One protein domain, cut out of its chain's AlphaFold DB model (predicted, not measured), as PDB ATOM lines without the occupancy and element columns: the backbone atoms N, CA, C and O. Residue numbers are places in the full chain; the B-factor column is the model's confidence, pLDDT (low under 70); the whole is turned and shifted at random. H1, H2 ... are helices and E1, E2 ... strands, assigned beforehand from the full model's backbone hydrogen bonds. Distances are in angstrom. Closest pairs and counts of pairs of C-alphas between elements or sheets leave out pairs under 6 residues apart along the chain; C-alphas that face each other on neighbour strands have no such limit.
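Overview. This is residues 31 to 72 and 107 to 231 of the 329 residues of an uncharacterized protein of Planctomycetes bacterium GWF2_41_51 (UniProt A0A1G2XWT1). A long, twisted sheet of five strands, E1 to E5, has two helices, H1 and H2, packed over one face, and residues 115 to 120 of an unnamed stretch stick out. The printed part has 167 residues with two named helices and five named strands, in the order H1 E1 H2 E2 E3 E4 E5. The sheet runs E1 E2 E3 E4 E5, mixed, and the class is mixed, helices and strands, in two layers. The whole is loose, with a radius of gyration of the C-alphas of 19.0 A, and elongated, spanning 65 by 38 by 23 A.

Along the chain. Find C-alpha 31 at (-50.532, -7.493, 23.954); from there H1 runs 28.7 A to residue 50. E1 is residues 60 to 67, and H2 residues 125 to 142. Then read E2, residues 154 to 171, 51.3 A; E3, 175 to 191, 52.7 A; E4, 198 to 216, 55.3 A; and E5, 219 to 230, ending at C-alpha 230 (-42.811, -28.902, 35.883).

Arrangement. H1 is on the sheet over E3 and E4, at a height of 7.4 A; its closest C-alphas to E4 are Ala 47 and Ser 206, 4.7 A. H2 is on the same face over E2, at 6.7 A. Residues 40 to 49 of H1 touch H2, closest at the C-alphas of Val 48 and Leu 136, 6.1 A, at a steep tilt of 42 degrees, the same way. Both helices have every O i to N i+4 pair within hydrogen-bond range. E1 and E2 are parallel: look at N 64 and O 156, 2.9 A. E2 E3 E4 E5 form a meander, each strand the antiparallel neighbour of the one before, with N 166 and O 181 at 2.7 A, N 180 and O 211 at 2.8 A, and N 210 and O 227 at 2.9 A.

Size, cuts and confidence. The C-alphas farthest apart, Gln 195 and Leu 218, are 66.0 A apart. Residues 73 to 106 are not printed; the gap is 33.0 A. The link H2 to E2 is long. Confidence is low, for instance, at residues 107 to 127.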
ATOM      1  N   LYS A  31     -51.631  -6.951  23.115       60.75
ATOM      2  CA  LYS A  31     -50.532  -7.493  23.954       60.75
ATOM      3  C   LYS A  31     -50.927  -8.654  24.885       60.75
ATOM      4  O   LYS A  31     -50.092  -9.483  25.214       60.75
ATOM      5  N   ARG A  32     -52.187  -8.708  25.328       64.25
ATOM      6  CA  ARG A  32     -52.689  -9.766  26.219       64.25
ATOM      7  C   ARG A  32     -52.904 -11.101  25.511       64.25
ATOM      8  O   ARG A  32     -52.688 -12.134  26.128       64.25
ATOM      9  N   PHE A  33     -53.262 -11.070  24.233       71.44
ATOM     10  CA  PHE A  33     -53.329 -12.267  23.403       71.44
ATOM     11  C   PHE A  33     -51.928 -12.862  23.197       71.44
ATOM     12  O   PHE A  33     -51.753 -14.071  23.297       71.44
ATOM     13  N   ASP A  34     -50.909 -12.013  23.027       75.25
ATOM     14  CA  ASP A  34     -49.520 -12.467  22.896       75.25
ATOM     15  C   ASP A  34     -49.003 -13.152  24.175       75.25
ATOM     16  O   ASP A  34     -48.269 -14.137  24.097       75.25
ATOM     17  N   GLU A  35     -49.367 -12.654  25.364       81.31
ATOM     18  CA  GLU A  35     -48.984 -13.305  26.628       81.31
ATOM     19  C   GLU A  35     -49.737 -14.620  26.848       81.31
ATOM     20  O   GLU A  35     -49.135 -15.565  27.352       81.31
ATOM     21  N   GLU A  36     -50.999 -14.716  26.421       77.38
ATOM     22  CA  GLU A  36     -51.785 -15.955  26.449       77.38
ATOM     23  C   GLU A  36     -51.170 -17.038  25.570       77.38
ATOM     24  O   GLU A  36     -50.837 -18.120  26.056       77.38
ATOM     25  N   GLN A  37     -50.875 -16.704  24.314       83.94
ATOM     26  CA  GLN A  37     -50.148 -17.602  23.425       83.94
ATOM     27  C   GLN A  37     -48.788 -17.997  24.004       83.94
ATOM     28  O   GLN A  37     -48.363 -19.145  23.871       83.94
ATOM     29  N   ARG A  38     -48.091 -17.070  24.676       87.38
ATOM     30  CA  ARG A  38     -46.783 -17.351  25.272       87.38
ATOM     31  C   ARG A  38     -46.870 -18.320  26.445       87.38
ATOM     32  O   ARG A  38     -46.031 -19.217  26.504       87.38
ATOM     33  N   VAL A  39     -47.822 -18.164  27.368       87.88
ATOM     34  CA  VAL A  39     -47.950 -19.104  28.498       87.88
ATOM     35  C   VAL A  39     -48.376 -20.488  28.019       87.88
ATOM     36  O   VAL A  39     -47.774 -21.472  28.443       87.88
ATOM     37  N   VAL A  40     -49.307 -20.572  27.063       87.31
ATOM     38  CA  VAL A  40     -49.714 -21.847  26.448       87.31
ATOM     39  C   VAL A  40     -48.524 -22.514  25.775       87.31
ATOM     40  O   VAL A  40     -48.177 -23.652  26.088       87.31
ATOM     41  N   ALA A  41     -47.820 -21.777  24.912       90.44
ATOM     42  CA  ALA A  41     -46.663 -22.301  24.207       90.44
ATOM     43  C   ALA A  41     -45.541 -22.740  25.158       90.44
ATOM     44  O   ALA A  41     -44.827 -23.694  24.846       90.44
ATOM     45  N   SER A  42     -45.369 -22.056  26.293       92.50
ATOM     46  CA  SER A  42     -44.346 -22.386  27.293       92.50
ATOM     47  C   SER A  42     -44.694 -23.662  28.058       92.50
ATOM     48  O   SER A  42     -43.833 -24.528  28.181       92.50
ATOM     49  N   ALA A  43     -45.950 -23.817  28.494       92.19
ATOM     50  CA  ALA A  43     -46.423 -25.040  29.143       92.19
ATOM     51  C   ALA A  43     -46.298 -26.255  28.205       92.19
ATOM     52  O   ALA A  43     -45.699 -27.260  28.578       92.19
ATOM     53  N   ILE A  44     -46.753 -26.127  26.952       92.12
ATOM     54  CA  ILE A  44     -46.614 -27.172  25.923       92.12
ATOM     55  C   ILE A  44     -45.145 -27.546  25.715       92.12
ATOM     56  O   ILE A  44     -44.791 -28.722  25.743       92.12
ATOM     57  N   ARG A  45     -44.269 -26.553  25.501       94.31
ATOM     58  CA  ARG A  45     -42.839 -26.801  25.255       94.31
ATOM     59  C   ARG A  45     -42.189 -27.535  26.415       94.31
ATOM     60  O   ARG A  45     -41.414 -28.447  26.157       94.31
ATOM     61  N   GLN A  46     -42.489 -27.140  27.648       95.75
ATOM     62  CA  GLN A  46     -41.905 -27.756  28.832       95.75
ATOM     63  C   GLN A  46     -42.433 -29.181  29.036       95.75
ATOM     64  O   GLN A  46     -41.632 -30.098  29.182       95.75
ATOM     65  N   ALA A  47     -43.749 -29.398  28.931       94.06
ATOM     66  CA  ALA A  47     -44.338 -30.733  29.043       94.06
ATOM     67  C   ALA A  47     -43.774 -31.684  27.977       94.06
ATOM     68  O   ALA A  47     -43.344 -32.793  28.293       94.06
ATOM     69  N   VAL A  48     -43.682 -31.221  26.725       93.75
ATOM     70  CA  VAL A  48     -43.045 -31.979  25.646       93.75
ATOM     71  C   VAL A  48     -41.568 -32.202  25.954       93.75
ATOM     72  O   VAL A  48     -41.110 -33.330  25.815       93.75
ATOM     73  N   ALA A  49     -40.812 -31.191  26.398       94.12
ATOM     74  CA  ALA A  49     -39.388 -31.304  26.737       94.12
ATOM     75  C   ALA A  49     -39.107 -32.322  27.852       94.12
ATOM     76  O   ALA A  49     -38.092 -33.016  27.765       94.12
ATOM     77  N   ASP A  50     -40.037 -32.514  28.782       94.81
ATOM     78  CA  ASP A  50     -39.910 -33.466  29.891       94.81
ATOM     79  C   ASP A  50     -40.289 -34.912  29.507       94.81
ATOM     80  O   ASP A  50     -39.995 -35.848  30.249       94.81
ATOM     81  N   MET A  51     -40.877 -35.148  28.323       93.25
ATOM     82  CA  MET A  51     -41.177 -36.513  27.856       93.25
ATOM     83  C   MET A  51     -39.911 -37.389  27.744       93.25
ATOM     84  O   MET A  51     -38.990 -37.076  26.986       93.25
ATOM     85  N   ASN A  52     -39.868 -38.543  28.406       93.44
ATOM     86  CA  ASN A  52     -38.804 -39.521  28.203       93.44
ATOM     87  C   ASN A  52     -39.161 -40.457  27.041       93.44
ATOM     88  O   ASN A  52     -39.978 -41.364  27.188       93.44
ATOM     89  N   ILE A  53     -38.521 -40.218  25.897       91.06
ATOM     90  CA  ILE A  53     -38.689 -40.963  24.638       91.06
ATOM     91  C   ILE A  53     -37.354 -41.518  24.120       91.06
ATOM     92  O   ILE A  53     -37.183 -41.741  22.922       91.06
ATOM     93  N   SER A  54     -36.372 -41.679  25.011       90.00
ATOM     94  CA  SER A  54     -35.008 -42.082  24.644       90.00
ATOM     95  C   SER A  54     -34.955 -43.436  23.928       90.00
ATOM     96  O   SER A  54     -34.118 -43.644  23.051       90.00
ATOM     97  N   GLU A  55     -35.898 -44.320  24.244       90.00
ATOM     98  CA  GLU A  55     -36.022 -45.670  23.707       90.00
ATOM     99  C   GLU A  55     -36.511 -45.694  22.252       90.00
ATOM    100  O   GLU A  55     -36.306 -46.678  21.550       90.00
ATOM    101  N   LEU A  56     -37.118 -44.603  21.768       87.75
ATOM    102  CA  LEU A  56     -37.600 -44.497  20.386       87.75
ATOM    103  C   LEU A  56     -36.503 -44.084  19.395       87.75
ATOM    104  O   LEU A  56     -36.741 -44.012  18.187       87.75
ATOM    105  N   ARG A  57     -35.299 -43.779  19.887       90.31
ATOM    106  CA  ARG A  57     -34.194 -43.273  19.073       90.31
ATOM    107  C   ARG A  57     -33.823 -44.259  17.963       90.31
ATOM    108  O   ARG A  57     -33.461 -45.399  18.227       90.31
ATOM    109  N   GLY A  58     -33.844 -43.783  16.718       85.31
ATOM    110  CA  GLY A  58     -33.500 -44.575  15.536       85.31
ATOM    111  C   GLY A  58     -34.627 -45.466  15.004       85.31
ATOM    112  O   GLY A  58     -34.428 -46.108  13.975       85.31
ATOM    113  N   LEU A  59     -35.798 -45.490  15.648       84.62
ATOM    114  CA  LEU A  59     -36.948 -46.274  15.197       84.62
ATOM    115  C   LEU A  59     -37.826 -45.497  14.216       84.62
ATOM    116  O   LEU A  59     -37.889 -44.260  14.238       84.62
ATOM    117  N   LYS A  60     -38.551 -46.244  13.375       77.69
ATOM    118  CA  LYS A  60     -39.666 -45.713  12.589       77.69
ATOM    119  C   LYS A  60     -40.930 -45.725  13.434       77.69
ATOM    120  O   LYS A  60     -41.500 -46.784  13.691       77.69
ATOM    121  N   VAL A  61     -41.375 -44.549  13.847       77.56
ATOM    122  CA  VAL A  61     -42.513 -44.392  14.749       77.56
ATOM    123  C   VAL A  61     -43.707 -43.815  13.999       77.56
ATOM    124  O   VAL A  61     -43.588 -42.833  13.260       77.56
ATOM    125  N   MET A  62     -44.870 -44.423  14.207       78.94
ATOM    126  CA  MET A  62     -46.163 -43.811  13.917       78.94
ATOM    127  C   MET A  62     -46.657 -43.123  15.188       78.94
ATOM    128  O   MET A  62     -46.642 -43.734  16.250       78.94
ATOM    129  N   VAL A  63     -47.072 -41.862  15.096       75.31
ATOM    130  CA  VAL A  63     -47.557 -41.098  16.253       75.31
ATOM    131  C   VAL A  63     -49.063 -40.923  16.147       75.31
ATOM    132  O   VAL A  63     -49.556 -40.479  15.111       75.31
ATOM    133  N   THR A  64     -49.762 -41.240  17.229       75.50
ATOM    134  CA  THR A  64     -51.192 -40.999  17.416       75.50
ATOM    135  C   THR A  64     -51.352 -40.027  18.574       75.50
ATOM    136  O   THR A  64     -50.792 -40.254  19.647       75.50
ATOM    137  N   ILE A  65     -52.080 -38.936  18.348       74.00
ATOM    138  CA  ILE A  65     -52.349 -37.914  19.359       74.00
ATOM    139  C   ILE A  65     -53.848 -37.903  19.620       74.00
ATOM    140  O   ILE A  65     -54.619 -37.643  18.697       74.00
ATOM    141  N   ASP A  66     -54.230 -38.131  20.869       67.62
ATOM    142  CA  ASP A  66     -55.601 -38.018  21.354       67.62
ATOM    143  C   ASP A  66     -55.665 -36.888  22.381       67.62
ATOM    144  O   ASP A  66     -54.741 -36.706  23.168       67.62
ATOM    145  N   ALA A  67     -56.732 -36.096  22.379       68.56
ATOM    146  CA  ALA A  67     -56.865 -34.959  23.284       68.56
ATOM    147  C   ALA A  67     -58.299 -34.810  23.781       68.56
ATOM    148  O   ALA A  67     -59.253 -34.998  23.022       68.56
ATOM    149  N   MET A  68     -58.459 -34.416  25.046       55.53
ATOM    150  CA  MET A  68     -59.765 -34.016  25.564       55.53
ATOM    151  C   MET A  68     -60.160 -32.655  24.976       55.53
ATOM    152  O   MET A  68     -59.573 -31.626  25.302       55.53
ATOM    153  N   SER A  69     -61.166 -32.631  24.101       49.44
ATOM    154  CA  SER A  69     -61.749 -31.377  23.618       49.44
ATOM    155  C   SER A  69     -62.769 -30.845  24.629       49.44
ATOM    156  O   SER A  69     -63.785 -31.490  24.892       49.44
ATOM    157  N   GLN A  70     -62.540 -29.648  25.182       41.88
ATOM    158  CA  GLN A  70     -63.564 -28.872  25.893       41.88
ATOM    159  C   GLN A  70     -64.580 -28.275  24.903       41.88
ATOM    160  O   GLN A  70     -64.726 -27.061  24.774       41.88
ATOM    161  N   ASN A  71     -65.335 -29.140  24.228       39.22
ATOM    162  CA  ASN A  71     -66.568 -28.747  23.559       39.22
ATOM    163  C   ASN A  71     -67.688 -28.761  24.606       39.22
ATOM    164  O   ASN A  71     -68.270 -29.797  24.920       39.22
ATOM    165  N   GLY A  72     -67.961 -27.598  25.200       30.56
ATOM    166  CA  GLY A  72     -69.119 -27.380  26.066       30.56
ATOM    167  C   GLY A  72     -70.420 -27.425  25.264       30.56
ATOM    168  O   GLY A  72     -71.000 -26.391  24.957       30.56
ATOM    169  N   ASP A 107     -44.691 -37.687   5.504       27.50
ATOM    170  CA  ASP A 107     -45.727 -38.694   5.801       27.50
ATOM    171  C   ASP A 107     -45.913 -38.831   7.325       27.50
ATOM    172  O   ASP A 107     -45.511 -39.818   7.941       27.50
ATOM    173  N   ALA A 108     -46.515 -37.817   7.950       27.73
ATOM    174  CA  ALA A 108     -47.069 -37.908   9.300       27.73
ATOM    175  C   ALA A 108     -48.571 -37.602   9.210       27.73
ATOM    176  O   ALA A 108     -48.966 -36.526   8.767       27.73
ATOM    177  N   ARG A 109     -49.415 -38.583   9.549       27.66
ATOM    178  CA  ARG A 109     -50.879 -38.455   9.522       27.66
ATOM    179  C   ARG A 109     -51.358 -38.117  10.931       27.66
ATOM    180  O   ARG A 109     -51.603 -39.031  11.706       27.66
ATOM    181  N   ALA A 110     -51.498 -36.836  11.251       29.12
ATOM    182  CA  ALA A 110     -52.272 -36.420  12.416       29.12
ATOM    183  C   ALA A 110     -53.750 -36.317  12.022       29.12
ATOM    184  O   ALA A 110     -54.126 -35.546  11.136       29.12
ATOM    185  N   SER A 111     -54.594 -37.148  12.630       28.80
ATOM    186  CA  SER A 111     -56.047 -37.068  12.496       28.80
ATOM    187  C   SER A 111     -56.596 -36.157  13.586       28.80
ATOM    188  O   SER A 111     -56.759 -36.584  14.723       28.80
ATOM    189  N   ILE A 112     -56.896 -34.910  13.236       32.72
ATOM    190  CA  ILE A 112     -57.657 -34.002  14.098       32.72
ATOM    191  C   ILE A 112     -59.112 -34.043  13.615       32.72
ATOM    192  O   ILE A 112     -59.406 -33.688  12.473       32.72
ATOM    193  N   SER A 113     -60.012 -34.547  14.461       31.88
ATOM    194  CA  SER A 113     -61.455 -34.569  14.205       31.88
ATOM    195  C   SER A 113     -62.081 -33.278  14.724       31.88
ATOM    196  O   SER A 113     -62.423 -33.187  15.901       31.88
ATOM    197  N   THR A 114     -62.250 -32.292  13.848       33.66
ATOM    198  CA  THR A 114     -62.980 -31.052  14.148       33.66
ATOM    199  C   THR A 114     -64.278 -31.026  13.359       33.66
ATOM    200  O   THR A 114     -64.273 -30.754  12.158       33.66
ATOM    201  N   ASP A 115     -65.388 -31.337  14.028       32.91
ATOM    202  CA  ASP A 115     -66.731 -31.145  13.484       32.91
ATOM    203  C   ASP A 115     -67.153 -29.700  13.785       32.91
ATOM    204  O   ASP A 115     -67.654 -29.366  14.859       32.91
ATOM    205  N   THR A 116     -66.814 -28.795  12.869       39.09
ATOM    206  CA  THR A 116     -67.263 -27.400  12.894       39.09
ATOM    207  C   THR A 116     -68.647 -27.319  12.274       39.09
ATOM    208  O   THR A 116     -68.726 -27.303  11.052       39.09
ATOM    209  N   ASP A 117     -69.691 -27.232  13.103       31.94
ATOM    210  CA  ASP A 117     -70.870 -26.396  12.834       31.94
ATOM    211  C   ASP A 117     -71.778 -26.266  14.071       31.94
ATOM    212  O   ASP A 117     -72.637 -27.096  14.335       31.94
ATOM    213  N   LEU A 118     -71.531 -25.210  14.860       26.48
ATOM    214  CA  LEU A 118     -72.493 -24.245  15.425       26.48
ATOM    215  C   LEU A 118     -71.773 -23.399  16.497       26.48
ATOM    216  O   LEU A 118     -71.370 -23.878  17.553       26.48
ATOM    217  N   ARG A 119     -71.596 -22.104  16.214       34.50
ATOM    218  CA  ARG A 119     -71.020 -21.089  17.127       34.50
ATOM    219  C   ARG A 119     -72.117 -20.661  18.123       34.50
ATOM    220  O   ARG A 119     -73.254 -20.535  17.669       34.50
ATOM    221  N   PRO A 120     -71.843 -20.379  19.418       33.03
ATOM    222  CA  PRO A 120     -70.785 -19.477  19.899       33.03
ATOM    223  C   PRO A 120     -69.961 -20.028  21.097       33.03
ATOM    224  O   PRO A 120     -70.453 -20.816  21.888       33.03
ATOM    225  N   THR A 121     -68.719 -19.551  21.280       31.23
ATOM    226  CA  THR A 121     -67.784 -19.795  22.425       31.23
ATOM    227  C   THR A 121     -66.840 -21.011  22.422       31.23
ATOM    228  O   THR A 121     -66.208 -21.275  23.438       31.23
ATOM    229  N   VAL A 122     -66.600 -21.669  21.286       34.66
ATOM    230  CA  VAL A 122     -65.590 -22.747  21.188       34.66
ATOM    231  C   VAL A 122     -64.449 -22.329  20.257       34.66
ATOM    232  O   VAL A 122     -64.519 -22.544  19.055       34.66
ATOM    233  N   PHE A 123     -63.421 -21.668  20.790       37.12
ATOM    234  CA  PHE A 123     -62.172 -21.384  20.068       37.12
ATOM    235  C   PHE A 123     -61.015 -21.311  21.071       37.12
ATOM    236  O   PHE A 123     -60.752 -20.244  21.617       37.12
ATOM    237  N   ALA A 124     -60.341 -22.438  21.322       45.75
ATOM    238  CA  ALA A 124     -59.020 -22.448  21.964       45.75
ATOM    239  C   ALA A 124     -58.215 -23.721  21.623       45.75
ATOM    240  O   ALA A 124     -57.050 -23.626  21.267       45.75
ATOM    241  N   THR A 125     -58.835 -24.906  21.605       55.19
ATOM    242  CA  THR A 125     -58.074 -26.172  21.604       55.19
ATOM    243  C   THR A 125     -57.398 -26.535  20.270       55.19
ATOM    244  O   THR A 125     -56.286 -27.052  20.281       55.19
ATOM    245  N   ASP A 126     -57.988 -26.233  19.106       63.75
ATOM    246  CA  ASP A 126     -57.432 -26.687  17.811       63.75
ATOM    247  C   ASP A 126     -56.119 -26.002  17.416       63.75
ATOM    248  O   ASP A 126     -55.236 -26.616  16.813       63.75
ATOM    249  N   GLY A 127     -55.995 -24.704  17.714       68.62
ATOM    250  CA  GLY A 127     -54.762 -23.954  17.465       68.62
ATOM    251  C   GLY A 127     -53.629 -24.452  18.359       68.62
ATOM    252  O   GLY A 127     -52.514 -24.684  17.885       68.62
ATOM    253  N   ASP A 128     -53.956 -24.696  19.624       74.62
ATOM    254  CA  ASP A 128     -53.017 -25.170  20.632       74.62
ATOM    255  C   ASP A 128     -52.571 -26.612  20.348       74.62
ATOM    256  O   ASP A 128     -51.384 -26.913  20.464       74.62
ATOM    257  N   LEU A 129     -53.473 -27.480  19.870       74.12
ATOM    258  CA  LEU A 129     -53.145 -28.850  19.458       74.12
ATOM    259  C   LEU A 129     -52.240 -28.901  18.225       74.12
ATOM    260  O   LEU A 129     -51.291 -29.683  18.202       74.12
ATOM    261  N   LYS A 130     -52.460 -28.042  17.224       78.69
ATOM    262  CA  LYS A 130     -51.549 -27.934  16.067       78.69
ATOM    263  C   LYS A 130     -50.154 -27.496  16.491       78.69
ATOM    264  O   LYS A 130     -49.147 -27.992  15.983       78.69
ATOM    265  N   TYR A 131     -50.082 -26.551  17.423       81.94
ATOM    266  CA  TYR A 131     -48.810 -26.108  17.967       81.94
ATOM    267  C   TYR A 131     -48.135 -27.201  18.816       81.94
ATOM    268  O   TYR A 131     -46.928 -27.415  18.686       81.94
ATOM    269  N   PHE A 132     -48.902 -27.930  19.631       84.88
ATOM    270  CA  PHE A 132     -48.436 -29.110  20.359       84.88
ATOM    271  C   PHE A 132     -47.859 -30.167  19.413       84.88
ATOM    272  O   PHE A 132     -46.731 -30.612  19.617       84.88
ATOM    273  N   GLU A 133     -48.575 -30.508  18.341       79.56
ATOM    274  CA  GLU A 133     -48.118 -31.464  17.333       79.56
ATOM    275  C   GLU A 133     -46.783 -31.020  16.717       79.56
ATOM    276  O   GLU A 133     -45.840 -31.807  16.617       79.56
ATOM    277  N   ALA A 134     -46.654 -29.738  16.362       82.56
ATOM    278  CA  ALA A 134     -45.406 -29.189  15.842       82.56
ATOM    279  C   ALA A 134     -44.250 -29.288  16.859       82.56
ATOM    280  O   ALA A 134     -43.132 -29.661  16.489       82.56
ATOM    281  N   ALA A 135     -44.509 -28.996  18.137       86.31
ATOM    282  CA  ALA A 135     -43.518 -29.094  19.208       86.31
ATOM    283  C   ALA A 135     -43.083 -30.548  19.465       86.31
ATOM    284  O   ALA A 135     -41.885 -30.825  19.581       86.31
ATOM    285  N   LEU A 136     -44.034 -31.483  19.495       86.12
ATOM    286  CA  LEU A 136     -43.774 -32.913  19.636       86.12
ATOM    287  C   LEU A 136     -42.962 -33.443  18.449       86.12
ATOM    288  O   LEU A 136     -41.942 -34.109  18.642       86.12
ATOM    289  N   ASN A 137     -43.354 -33.083  17.227       83.44
ATOM    290  CA  ASN A 137     -42.637 -33.456  16.012       83.44
ATOM    291  C   ASN A 137     -41.192 -32.952  16.029       83.44
ATOM    292  O   ASN A 137     -40.272 -33.697  15.681       83.44
ATOM    293  N   MET A 138     -40.973 -31.709  16.464       83.06
ATOM    294  CA  MET A 138     -39.632 -31.158  16.644       83.06
ATOM    295  C   MET A 138     -38.826 -32.006  17.636       83.06
ATOM    296  O   MET A 138     -37.726 -32.449  17.303       83.06
ATOM    297  N   LYS A 139     -39.376 -32.307  18.818       89.38
ATOM    298  CA  LYS A 139     -38.677 -33.112  19.827       89.38
ATOM    299  C   LYS A 139     -38.341 -34.525  19.337       89.38
ATOM    300  O   LYS A 139     -37.216 -34.984  19.544       89.38
ATOM    301  N   LEU A 140     -39.276 -35.205  18.677       85.12
ATOM    302  CA  LEU A 140     -39.066 -36.553  18.139       85.12
ATOM    303  C   LEU A 140     -37.935 -36.568  17.102       85.12
ATOM    304  O   LEU A 140     -37.030 -37.399  17.190       85.12
ATOM    305  N   ARG A 141     -37.904 -35.588  16.186       84.69
ATOM    306  CA  ARG A 141     -36.810 -35.448  15.205       84.69
ATOM    307  C   ARG A 141     -35.469 -35.189  15.875       84.69
ATOM    308  O   ARG A 141     -34.484 -35.832  15.526       84.69
ATOM    309  N   HIS A 142     -35.435 -34.295  16.861       88.19
ATOM    310  CA  HIS A 142     -34.225 -34.026  17.641       88.19
ATOM    311  C   HIS A 142     -33.756 -35.246  18.448       88.19
ATOM    312  O   HIS A 142     -32.560 -35.402  18.682       88.19
ATOM    313  N   SER A 143     -34.676 -36.139  18.814       86.38
ATOM    314  CA  SER A 143     -34.373 -37.406  19.491       86.38
ATOM    315  C   SER A 143     -33.934 -38.516  18.522       86.38
ATOM    316  O   SER A 143     -33.602 -39.614  18.960       86.38
ATOM    317  N   GLY A 144     -33.891 -38.244  17.210       81.31
ATOM    318  CA  GLY A 144     -33.469 -39.196  16.181       81.31
ATOM    319  C   GLY A 144     -34.557 -40.181  15.746       81.31
ATOM    320  O   GLY A 144     -34.230 -41.255  15.246       81.31
ATOM    321  N   VAL A 145     -35.833 -39.851  15.956       80.31
ATOM    322  CA  VAL A 145     -36.981 -40.661  15.525       80.31
ATOM    323  C   VAL A 145     -37.321 -40.360  14.064       80.31
ATOM    324  O   VAL A 145     -37.354 -39.197  13.654       80.31
ATOM    325  N   SER A 146     -37.600 -41.403  13.278       75.06
ATOM    326  CA  SER A 146     -38.103 -41.272  11.904       75.06
ATOM    327  C   SER A 146     -39.607 -41.522  11.866       75.06
ATOM    328  O   SER A 146     -40.086 -42.457  12.496       75.06
ATOM    329  N   PHE A 147     -40.362 -40.733  11.105       76.25
ATOM    330  CA  PHE A 147     -41.803 -40.957  10.947       76.25
ATOM    331  C   PHE A 147     -42.077 -41.932   9.805       76.25
ATOM    332  O   PHE A 147     -41.509 -41.782   8.722       76.25
ATOM    333  N   ALA A 148     -42.950 -42.914  10.030       66.19
ATOM    334  CA  ALA A 148     -43.401 -43.825   8.983       66.19
ATOM    335  C   ALA A 148     -44.889 -44.152   9.134       66.19
ATOM    336  O   ALA A 148     -45.314 -44.706  10.143       66.19
ATOM    337  N   ALA A 149     -45.670 -43.867   8.091       56.03
ATOM    338  CA  ALA A 149     -47.081 -44.249   8.028       56.03
ATOM    339  C   ALA A 149     -47.291 -45.717   7.611       56.03
ATOM    340  O   ALA A 149     -48.339 -46.298   7.883       56.03
ATOM    341  N   LYS A 150     -46.316 -46.321   6.920       59.38
ATOM    342  CA  LYS A 150     -46.365 -47.711   6.446       59.38
ATOM    343  C   LYS A 150     -45.267 -48.520   7.122       59.38
ATOM    344  O   LYS A 150     -44.108 -48.118   7.075       59.38
ATOM    345  N   ASN A 151     -45.642 -49.668   7.684       70.06
ATOM    346  CA  ASN A 151     -44.755 -50.581   8.412       70.06
ATOM    347  C   ASN A 151     -43.900 -49.872   9.485       70.06
ATOM    348  O   ASN A 151     -42.671 -49.907   9.385       70.06
ATOM    349  N   PRO A 152     -44.521 -49.199  10.476       78.81
ATOM    350  CA  PRO A 152     -43.777 -48.639  11.596       78.81
ATOM    351  C   PRO A 152     -43.165 -49.756  12.450       78.81
ATOM    352  O   PRO A 152     -43.730 -50.845  12.571       78.81
ATOM    353  N   ASP A 153     -42.020 -49.468  13.058       77.00
ATOM    354  CA  ASP A 153     -41.401 -50.337  14.061       77.00
ATOM    355  C   ASP A 153     -42.137 -50.205  15.405       77.00
ATOM    356  O   ASP A 153     -42.206 -51.154  16.181       77.00
ATOM    357  N   CYS A 154     -42.725 -49.033  15.664       80.44
ATOM    358  CA  CYS A 154     -43.440 -48.726  16.897       80.44
ATOM    359  C   CYS A 154     -44.575 -47.714  16.660       80.44
ATOM    360  O   CYS A 154     -44.467 -46.829  15.808       80.44
ATOM    361  N   VAL A 155     -45.661 -47.829  17.427       78.81
ATOM    362  CA  VAL A 155     -46.734 -46.830  17.496       78.81
ATOM    363  C   VAL A 155     -46.660 -46.119  18.847       78.81
ATOM    364  O   VAL A 155     -46.791 -46.756  19.890       78.81
ATOM    365  N   LEU A 156     -46.438 -44.806  18.826       80.38
ATOM    366  CA  LEU A 156     -46.449 -43.932  19.995       80.38
ATOM    367  C   LEU A 156     -47.842 -43.319  20.142       80.38
ATOM    368  O   LEU A 156     -48.270 -42.541  19.290       80.38
ATOM    369  N   TYR A 157     -48.511 -43.639  21.243       80.38
ATOM    370  CA  TYR A 157     -49.768 -43.020  21.639       80.38
ATOM    371  C   TYR A 157     -49.482 -41.896  22.627       80.38
ATOM    372  O   TYR A 157     -48.786 -42.103  23.625       80.38
ATOM    373  N   VAL A 158     -50.009 -40.709  22.343       80.12
ATOM    374  CA  VAL A 158     -49.887 -39.529  23.197       80.12
ATOM    375  C   VAL A 158     -51.277 -38.989  23.486       80.12
ATOM    376  O   VAL A 158     -51.953 -38.486  22.597       80.12
ATOM    377  N   LEU A 159     -51.682 -39.089  24.740       81.06
ATOM    378  CA  LEU A 159     -52.901 -38.521  25.275       81.06
ATOM    379  C   LEU A 159     -52.592 -37.153  25.891       81.06
ATOM    380  O   LEU A 159     -51.718 -37.025  26.749       81.06
ATOM    381  N   VAL A 160     -53.308 -36.130  25.443       80.31
ATOM    382  CA  VAL A 160     -53.312 -34.788  26.019       80.31
ATOM    383  C   VAL A 160     -54.463 -34.724  27.019       80.31
ATOM    384  O   VAL A 160     -55.621 -34.534  26.640       80.31
ATOM    385  N   ASP A 161     -54.127 -34.924  28.293       75.62
ATOM    386  CA  ASP A 161     -55.087 -35.013  29.398       75.62
ATOM    387  C   ASP A 161     -55.657 -33.636  29.747       75.62
ATOM    388  O   ASP A 161     -56.864 -33.452  29.894       75.62
ATOM    389  N   VAL A 162     -54.770 -32.645  29.854       77.06
ATOM    390  CA  VAL A 162     -55.124 -31.257  30.152       77.06
ATOM    391  C   VAL A 162     -54.367 -30.368  29.191       77.06
ATOM    392  O   VAL A 162     -53.140 -30.404  29.135       77.06
ATOM    393  N   LEU A 163     -55.091 -29.531  28.461       78.12
ATOM    394  CA  LEU A 163     -54.514 -28.422  27.720       78.12
ATOM    395  C   LEU A 163     -55.461 -27.241  27.825       78.12
ATOM    396  O   LEU A 163     -56.521 -27.219  27.207       78.12
ATOM    397  N   GLY A 164     -55.098 -26.269  28.653       72.50
ATOM    398  CA  GLY A 164     -55.974 -25.133  28.860       72.50
ATOM    399  C   GLY A 164     -55.334 -23.983  29.604       72.50
ATOM    400  O   GLY A 164     -54.332 -24.120  30.310       72.50
ATOM    401  N   THR A 165     -55.970 -22.831  29.444       73.88
ATOM    402  CA  THR A 165     -55.645 -21.594  30.142       73.88
ATOM    403  C   THR A 165     -56.714 -21.269  31.166       73.88
ATOM    404  O   THR A 165     -57.911 -21.308  30.884       73.88
ATOM    405  N   ASN A 166     -56.278 -20.850  32.339       69.88
ATOM    406  CA  ASN A 166     -57.109 -20.325  33.392       69.88
ATOM    407  C   ASN A 166     -56.692 -18.887  33.696       69.88
ATOM    408  O   ASN A 166     -55.524 -18.606  33.979       69.88
ATOM    409  N   ARG A 167     -57.664 -17.977  33.669       69.88
ATOM    410  CA  ARG A 167     -57.478 -16.598  34.099       69.88
ATOM    411  C   ARG A 167     -58.151 -16.398  35.445       69.88
ATOM    412  O   ARG A 167     -59.360 -16.566  35.577       69.88
ATOM    413  N   SER A 168     -57.378 -15.936  36.415       68.44
ATOM    414  CA  SER A 168     -57.903 -15.504  37.702       68.44
ATOM    415  C   SER A 168     -57.486 -14.072  37.981       68.44
ATOM    416  O   SER A 168     -56.350 -13.666  37.744       68.44
ATOM    417  N   ARG A 169     -58.426 -13.287  38.490       72.25
ATOM    418  CA  ARG A 169     -58.181 -11.924  38.938       72.25
ATOM    419  C   ARG A 169     -58.429 -11.865  40.435       72.25
ATOM    420  O   ARG A 169     -59.492 -12.280  40.899       72.25
ATOM    421  N   ASN A 170     -57.431 -11.396  41.173       69.56
ATOM    422  CA  ASN A 170     -57.553 -11.137  42.597       69.56
ATOM    423  C   ASN A 170     -57.586  -9.627  42.825       69.56
ATOM    424  O   ASN A 170     -56.625  -8.927  42.489       69.56
ATOM    425  N   ASP A 171     -58.694  -9.154  43.390       70.88
ATOM    426  CA  ASP A 171     -58.967  -7.741  43.576       70.88
ATOM    427  C   ASP A 171     -58.940  -7.358  45.055       70.88
ATOM    428  O   ASP A 171     -59.647  -7.918  45.887       70.88
ATOM    429  N   SER A 172     -58.146  -6.337  45.358       68.50
ATOM    430  CA  SER A 172     -58.191  -5.565  46.593       68.50
ATOM    431  C   SER A 172     -58.589  -4.123  46.262       68.50
ATOM    432  O   SER A 172     -58.540  -3.695  45.110       68.50
ATOM    433  N   MET A 173     -58.967  -3.335  47.269       67.25
ATOM    434  CA  MET A 173     -59.430  -1.951  47.082       67.25
ATOM    435  C   MET A 173     -58.377  -1.040  46.419       67.25
ATOM    436  O   MET A 173     -58.727  -0.027  45.821       67.25
ATOM    437  N   ILE A 174     -57.090  -1.391  46.531       68.69
ATOM    438  CA  ILE A 174     -55.955  -0.580  46.054       68.69
ATOM    439  C   ILE A 174     -55.071  -1.353  45.059       68.69
ATOM    440  O   ILE A 174     -54.408  -0.750  44.214       68.69
ATOM    441  N   LEU A 175     -55.061  -2.685  45.147       73.50
ATOM    442  CA  LEU A 175     -54.194  -3.570  44.378       73.50
ATOM    443  C   LEU A 175     -55.037  -4.555  43.585       73.50
ATOM    444  O   LEU A 175     -55.925  -5.191  44.146       73.50
ATOM    445  N   TRP A 176     -54.688  -4.759  42.323       73.75
ATOM    446  CA  TRP A 176     -55.267  -5.830  41.519       73.75
ATOM    447  C   TRP A 176     -54.153  -6.689  40.951       73.75
ATOM    448  O   TRP A 176     -53.125  -6.172  40.509       73.75
ATOM    449  N   LYS A 177     -54.355  -8.003  40.983       78.38
ATOM    450  CA  LYS A 177     -53.440  -8.975  40.395       78.38
ATOM    451  C   LYS A 177     -54.199  -9.840  39.403       78.38
ATOM    452  O   LYS A 177     -54.993 -10.690  39.805       78.38
ATOM    453  N   ASP A 178     -53.891  -9.657  38.128       77.38
ATOM    454  CA  ASP A 178     -54.315 -10.566  37.072       77.38
ATOM    455  C   ASP A 178     -53.300 -11.704  36.988       77.38
ATOM    456  O   ASP A 178     -52.099 -11.465  36.896       77.38
ATOM    457  N   ASN A 179     -53.776 -12.944  37.039       78.50
ATOM    458  CA  ASN A 179     -52.983 -14.138  36.793       78.50
ATOM    459  C   ASN A 179     -53.562 -14.877  35.591       78.50
ATOM    460  O   ASN A 179     -54.772 -15.087  35.483       78.50
ATOM    461  N   LEU A 180     -52.670 -15.314  34.723       82.50
ATOM    462  CA  LEU A 180     -52.951 -16.181  33.601       82.50
ATOM    463  C   LEU A 180     -52.078 -17.419  33.754       82.50
ATOM    464  O   LEU A 180     -50.861 -17.314  33.856       82.50
ATOM    465  N   ARG A 181     -52.705 -18.583  33.826       81.62
ATOM    466  CA  ARG A 181     -52.055 -19.866  34.073       81.62
ATOM    467  C   ARG A 181     -52.399 -20.801  32.935       81.62
ATOM    468  O   ARG A 181     -53.575 -20.964  32.644       81.62
ATOM    469  N   ALA A 182     -51.406 -21.400  32.308       87.25
ATOM    470  CA  ALA A 182     -51.589 -22.444  31.318       87.25
ATOM    471  C   ALA A 182     -51.016 -23.748  31.860       87.25
ATOM    472  O   ALA A 182     -49.907 -23.747  32.397       87.25
ATOM    473  N   THR A 183     -51.751 -24.839  31.692       85.69
ATOM    474  CA  THR A 183     -51.332 -26.172  32.129       85.69
ATOM    475  C   THR A 183     -51.393 -27.125  30.945       85.69
ATOM    476  O   THR A 183     -52.351 -27.090  30.169       85.69
ATOM    477  N   CYS A 184     -50.356 -27.949  30.803       88.31
ATOM    478  CA  CYS A 184     -50.284 -29.011  29.810       88.31
ATOM    479  C   CYS A 184     -49.902 -30.320  30.504       88.31
ATOM    480  O   CYS A 184     -48.799 -30.421  31.035       88.31
ATOM    481  N   GLU A 185     -50.803 -31.301  30.490       88.81
ATOM    482  CA  GLU A 185     -50.600 -32.656  31.013       88.81
ATOM    483  C   GLU A 185     -50.672 -33.668  29.876       88.81
ATOM    484  O   GLU A 185     -51.590 -33.630  29.055       88.81
ATOM    485  N   LEU A 186     -49.690 -34.566  29.841       87.56
ATOM    486  CA  LEU A 186     -49.548 -35.589  28.819       87.56
ATOM    487  C   LEU A 186     -49.384 -36.960  29.471       87.56
ATOM    488  O   LEU A 186     -48.541 -37.127  30.361       87.56
ATOM    489  N   THR A 187     -50.084 -37.948  28.928       86.94
ATOM    490  CA  THR A 187     -49.866 -39.373  29.182       86.94
ATOM    491  C   THR A 187     -49.478 -40.045  27.872       86.94
ATOM    492  O   THR A 187     -50.130 -39.855  26.856       86.94
ATOM    493  N   TYR A 188     -48.399 -40.822  27.846       87.75
ATOM    494  CA  TYR A 188     -47.926 -41.441  26.609       87.75
ATOM    495  C   TYR A 188     -47.335 -42.824  26.842       87.75
ATOM    496  O   TYR A 188     -46.710 -43.095  27.867       87.75
ATOM    497  N   TYR A 189     -47.524 -43.702  25.864       89.44
ATOM    498  CA  TYR A 189     -47.014 -45.069  25.859       89.44
ATOM    499  C   TYR A 189     -46.729 -45.511  24.426       89.44
ATOM    500  O   TYR A 189     -47.199 -44.906  23.461       89.44
ATOM    501  N   ALA A 190     -45.947 -46.571  24.281       86.50
ATOM    502  CA  ALA A 190     -45.523 -47.063  22.981       86.50
ATOM    503  C   ALA A 190     -45.816 -48.558  22.844       86.50
ATOM    504  O   ALA A 190     -45.632 -49.313  23.798       86.50
ATOM    505  N   VAL A 191     -46.259 -48.984  21.660       82.12
ATOM    506  CA  VAL A 191     -46.661 -50.368  21.355       82.12
ATOM    507  C   VAL A 191     -45.944 -50.867  20.102       82.12
ATOM    508  O   VAL A 191     -45.714 -50.107  19.158       82.12
ATOM    509  N   GLU A 192     -45.606 -52.154  20.069       84.50
ATOM    510  CA  GLU A 192     -45.137 -52.834  18.865       84.50
ATOM    511  C   GLU A 192     -46.333 -53.284  18.000       84.50
ATOM    512  O   GLU A 192     -47.137 -54.111  18.438       84.50
ATOM    513  N   PRO A 193     -46.448 -52.831  16.740       73.94
ATOM    514  CA  PRO A 193     -47.613 -53.114  15.900       73.94
ATOM    515  C   PRO A 193     -47.759 -54.591  15.505       73.94
ATOM    516  O   PRO A 193     -48.849 -55.019  15.140       73.94
ATOM    517  N   LYS A 194     -46.676 -55.381  15.550       75.44
ATOM    518  CA  LYS A 194     -46.688 -56.798  15.141       75.44
ATOM    519  C   LYS A 194     -47.120 -57.749  16.254       75.44
ATOM    520  O   LYS A 194     -47.728 -58.773  15.967       75.44
ATOM    521  N   GLN A 195     -46.771 -57.428  17.497       72.12
ATOM    522  CA  GLN A 195     -46.950 -58.312  18.656       72.12
ATOM    523  C   GLN A 195     -47.958 -57.754  19.665       72.12
ATOM    524  O   GLN A 195     -48.304 -58.438  20.623       72.12
ATOM    525  N   ASN A 196     -48.421 -56.513  19.463       68.25
ATOM    526  CA  ASN A 196     -49.252 -55.755  20.397       68.25
ATOM    527  C   ASN A 196     -48.659 -55.669  21.820       68.25
ATOM    528  O   ASN A 196     -49.380 -55.456  22.793       68.25
ATOM    529  N   GLY A 197     -47.341 -55.853  21.942       77.06
ATOM    530  CA  GLY A 197     -46.597 -55.725  23.190       77.06
ATOM    531  C   GLY A 197     -46.252 -54.267  23.476       77.06
ATOM    532  O   GLY A 197     -46.020 -53.484  22.552       77.06
ATOM    533  N   LEU A 198     -46.205 -53.897  24.756       83.25
ATOM    534  CA  LEU A 198     -45.751 -52.572  25.168       83.25
ATOM    535  C   LEU A 198     -44.247 -52.443  24.920       83.25
ATOM    536  O   LEU A 198     -43.450 -53.229  25.427       83.25
ATOM    537  N   PHE A 199     -43.868 -51.421  24.160       84.44
ATOM    538  CA  PHE A 199     -42.478 -51.021  23.980       84.44
ATOM    539  C   PHE A 199     -41.961 -50.299  25.235       84.44
ATOM    540  O   PHE A 199     -40.836 -50.524  25.673       84.44
ATOM    541  N   PHE A 200     -42.812 -49.472  25.852       89.81
ATOM    542  CA  PHE A 200     -42.646 -48.994  27.224       89.81
ATOM    543  C   PHE A 200     -44.008 -48.691  27.868       89.81
ATOM    544  O   PHE A 200     -44.968 -48.342  27.178       89.81
ATOM    545  N   GLU A 201     -44.073 -48.819  29.196       89.06
ATOM    546  CA  GLU A 201     -45.275 -48.540  29.995       89.06
ATOM    547  C   GLU A 201     -45.700 -47.069  29.952       89.06
ATOM    548  O   GLU A 201     -44.887 -46.186  29.687       89.06
ATOM    549  N   ALA A 202     -46.963 -46.793  30.282       89.19
ATOM    550  CA  ALA A 202     -47.489 -45.436  30.315       89.19
ATOM    551  C   ALA A 202     -46.676 -44.508  31.231       89.19
ATOM    552  O   ALA A 202     -46.547 -44.709  32.440       89.19
ATOM    553  N   ARG A 203     -46.148 -43.449  30.624       91.38
ATOM    554  CA  ARG A 203     -45.398 -42.372  31.266       91.38
ATOM    555  C   ARG A 203     -46.206 -41.095  31.208       91.38
ATOM    556  O   ARG A 203     -47.123 -40.953  30.404       91.38
ATOM    557  N   ARG A 204     -45.847 -40.159  32.079       92.00
ATOM    558  CA  ARG A 204     -46.543 -38.885  32.212       92.00
ATOM    559  C   ARG A 204     -45.552 -37.738  32.265       92.00
ATOM    560  O   ARG A 204     -44.456 -37.889  32.802       92.00
ATOM    561  N   SER A 205     -45.945 -36.605  31.710       93.25
ATOM    562  CA  SER A 205     -45.193 -35.351  31.768       93.25
ATOM    563  C   SER A 205     -46.170 -34.196  31.866       93.25
ATOM    564  O   SER A 205     -47.193 -34.200  31.185       93.25
ATOM    565  N   SER A 206     -45.860 -33.213  32.703       93.31
ATOM    566  CA  SER A 206     -46.726 -32.059  32.884       93.31
ATOM    567  C   SER A 206     -45.937 -30.802  33.178       93.31
ATOM    568  O   SER A 206     -44.902 -30.847  33.844       93.31
ATOM    569  N   ALA A 207     -46.449 -29.678  32.702       94.06
ATOM    570  CA  ALA A 207     -45.894 -28.380  33.007       94.06
ATOM    571  C   ALA A 207     -46.974 -27.316  33.143       94.06
ATOM    572  O   ALA A 207     -48.044 -27.366  32.529       94.06
ATOM    573  N   GLU A 208     -46.631 -26.304  33.924       92.44
ATOM    574  CA  GLU A 208     -47.445 -25.137  34.175       92.44
ATOM    575  C   GLU A 208     -46.655 -23.866  33.877       92.44
ATOM    576  O   GLU A 208     -45.519 -23.692  34.315       92.44
ATOM    577  N   SER A 209     -47.278 -22.944  33.147       92.06
ATOM    578  CA  SER A 209     -46.741 -21.608  32.916       92.06
ATOM    579  C   SER A 209     -47.686 -20.557  33.469       92.06
ATOM    580  O   SER A 209     -48.890 -20.589  33.222       92.06
ATOM    581  N   VAL A 210     -47.136 -19.599  34.208       89.62
ATOM    582  CA  VAL A 210     -47.895 -18.526  34.842       89.62
ATOM    583  C   VAL A 210     -47.365 -17.180  34.377       89.62
ATOM    584  O   VAL A 210     -46.169 -16.907  34.446       89.62
ATOM    585  N   TYR A 211     -48.273 -16.310  33.961       88.75
ATOM    586  CA  TYR A 211     -48.055 -14.886  33.770       88.75
ATOM    587  C   TYR A 211     -48.890 -14.114  34.786       88.75
ATOM    588  O   TYR A 211     -50.033 -14.481  35.061       88.75
ATOM    589  N   PHE A 212     -48.342 -13.044  35.354       86.19
ATOM    590  CA  PHE A 212     -49.125 -12.153  36.198       86.19
ATOM    591  C   PHE A 212     -48.809 -10.681  35.954       86.19
ATOM    592  O   PHE A 212     -47.661 -10.306  35.711       86.19
ATOM    593  N   GLU A 213     -49.838  -9.850  36.093       84.44
ATOM    594  CA  GLU A 213     -49.760  -8.390  36.079       84.44
ATOM    595  C   GLU A 213     -50.262  -7.871  37.429       84.44
ATOM    596  O   GLU A 213     -51.373  -8.201  37.852       84.44
ATOM    597  N   LYS A 214     -49.459  -7.052  38.115       81.12
ATOM    598  CA  LYS A 214     -49.905  -6.309  39.297       81.12
ATOM    599  C   LYS A 214     -50.162  -4.858  38.917       81.12
ATOM    600  O   LYS A 214     -49.316  -4.197  38.317       81.12
ATOM    601  N   SER A 215     -51.322  -4.358  39.311       78.31
ATOM    602  CA  SER A 215     -51.750  -2.974  39.115       78.31
ATOM    603  C   SER A 215     -52.038  -2.306  40.457       78.31
ATOM    604  O   SER A 215     -52.437  -2.970  41.416       78.31
ATOM    605  N   LEU A 216     -51.817  -0.992  40.517       77.62
ATOM    606  CA  LEU A 216     -52.009  -0.171  41.711       77.62
ATOM    607  C   LEU A 216     -52.875   1.044  41.360       77.62
ATOM    608  O   LEU A 216     -52.417   1.958  40.680       77.62
ATOM    609  N   LEU A 217     -54.098   1.087  41.882       70.94
ATOM    610  CA  LEU A 217     -55.024   2.224  41.799       70.94
ATOM    611  C   LEU A 217     -55.333   2.743  40.366       70.94
ATOM    612  O   LEU A 217     -56.272   2.293  39.724       70.94
ATOM    613  N   LEU A 218     -54.574   3.702  39.838       62.81
ATOM    614  CA  LEU A 218     -54.725   4.210  38.459       62.81
ATOM    615  C   LEU A 218     -53.509   3.879  37.584       62.81
ATOM    616  O   LEU A 218     -53.504   4.148  36.383       62.81
ATOM    617  N   PHE A 219     -52.476   3.285  38.181       62.69
ATOM    618  CA  PHE A 219     -51.287   2.826  37.492       62.69
ATOM    619  C   PHE A 219     -51.514   1.399  37.006       62.69
ATOM    620  O   PHE A 219     -51.482   0.432  37.777       62.69
ATOM    621  N   ASN A 220     -51.737   1.286  35.698       59.81
ATOM    622  CA  ASN A 220     -51.738  -0.000  35.023       59.81
ATOM    623  C   ASN A 220     -50.327  -0.601  35.066       59.81
ATOM    624  O   ASN A 220     -49.370   0.035  34.629       59.81
ATOM    625  N   ASN A 221     -50.244  -1.848  35.530       64.00
ATOM    626  CA  ASN A 221     -49.112  -2.760  35.359       64.00
ATOM    627  C   ASN A 221     -47.765  -2.222  35.875       64.00
ATOM    628  O   ASN A 221     -46.817  -2.073  35.104       64.00
ATOM    629  N   TYR A 222     -47.656  -1.966  37.184       69.81
ATOM    630  CA  TYR A 222     -46.375  -1.569  37.790       69.81
ATOM    631  C   TYR A 222     -45.381  -2.738  37.894       69.81
ATOM    632  O   TYR A 222     -44.175  -2.517  37.967       69.81
ATOM    633  N   GLU A 223     -45.874  -3.980  37.891       80.56
ATOM    634  CA  GLU A 223     -45.050  -5.186  37.920       80.56
ATOM    635  C   GLU A 223     -45.665  -6.258  37.018       80.56
ATOM    636  O   GLU A 223     -46.870  -6.515  37.061       80.56
ATOM    637  N   THR A 224     -44.823  -6.909  36.215       83.75
ATOM    638  CA  THR A 224     -45.196  -8.101  35.446       83.75
ATOM    639  C   THR A 224     -44.203  -9.211  35.744       83.75
ATOM    640  O   THR A 224     -43.010  -8.943  35.891       83.75
ATOM    641  N   GLY A 225     -44.680 -10.448  35.836       84.75
ATOM    642  CA  GLY A 225     -43.829 -11.600  36.108       84.75
ATOM    643  C   GLY A 225     -44.257 -12.833  35.331       84.75
ATOM    644  O   GLY A 225     -45.399 -12.945  34.886       84.75
ATOM    645  N   ARG A 226     -43.300 -13.745  35.144       89.00
ATOM    646  CA  ARG A 226     -43.486 -15.031  34.468       89.00
ATOM    647  C   ARG A 226     -42.846 -16.137  35.296       89.00
ATOM    648  O   ARG A 226     -41.769 -15.928  35.847       89.00
ATOM    649  N   ALA A 227     -43.498 -17.287  35.343       90.50
ATOM    650  CA  ALA A 227     -42.987 -18.509  35.946       90.50
ATOM    651  C   ALA A 227     -43.299 -19.704  35.037       90.50
ATOM    652  O   ALA A 227     -44.283 -19.694  34.291       90.50
ATOM    653  N   LEU A 228     -42.430 -20.708  35.077       92.50
ATOM    654  CA  LEU A 228     -42.566 -21.966  34.355       92.50
ATOM    655  C   LEU A 228     -42.071 -23.073  35.277       92.50
ATOM    656  O   LEU A 228     -40.936 -23.007  35.745       92.50
ATOM    657  N   GLU A 229     -42.921 -24.056  35.539       91.00
ATOM    658  CA  GLU A 229     -42.645 -25.131  36.487       91.00
ATOM    659  C   GLU A 229     -43.145 -26.464  35.926       91.00
ATOM    660  O   GLU A 229     -44.231 -26.548  35.353       91.00
ATOM    661  N   THR A 230     -42.351 -27.522  36.089       90.38
ATOM    662  CA  THR A 230     -42.811 -28.902  35.883       90.38
ATOM    663  C   THR A 230     -43.668 -29.288  37.082       90.38
ATOM    664  O   THR A 230     -43.235 -29.136  38.226       90.38
ATOM    665  N   ILE A 231     -44.877 -29.790  36.838       89.56
ATOM    666  CA  ILE A 231     -45.821 -30.154  37.902       89.56
ATOM    667  C   ILE A 231     -46.069 -31.663  37.919       89.56
ATOM    668  O   ILE A 231     -45.797 -32.369  36.947       89.56
TER     669      ILE A 231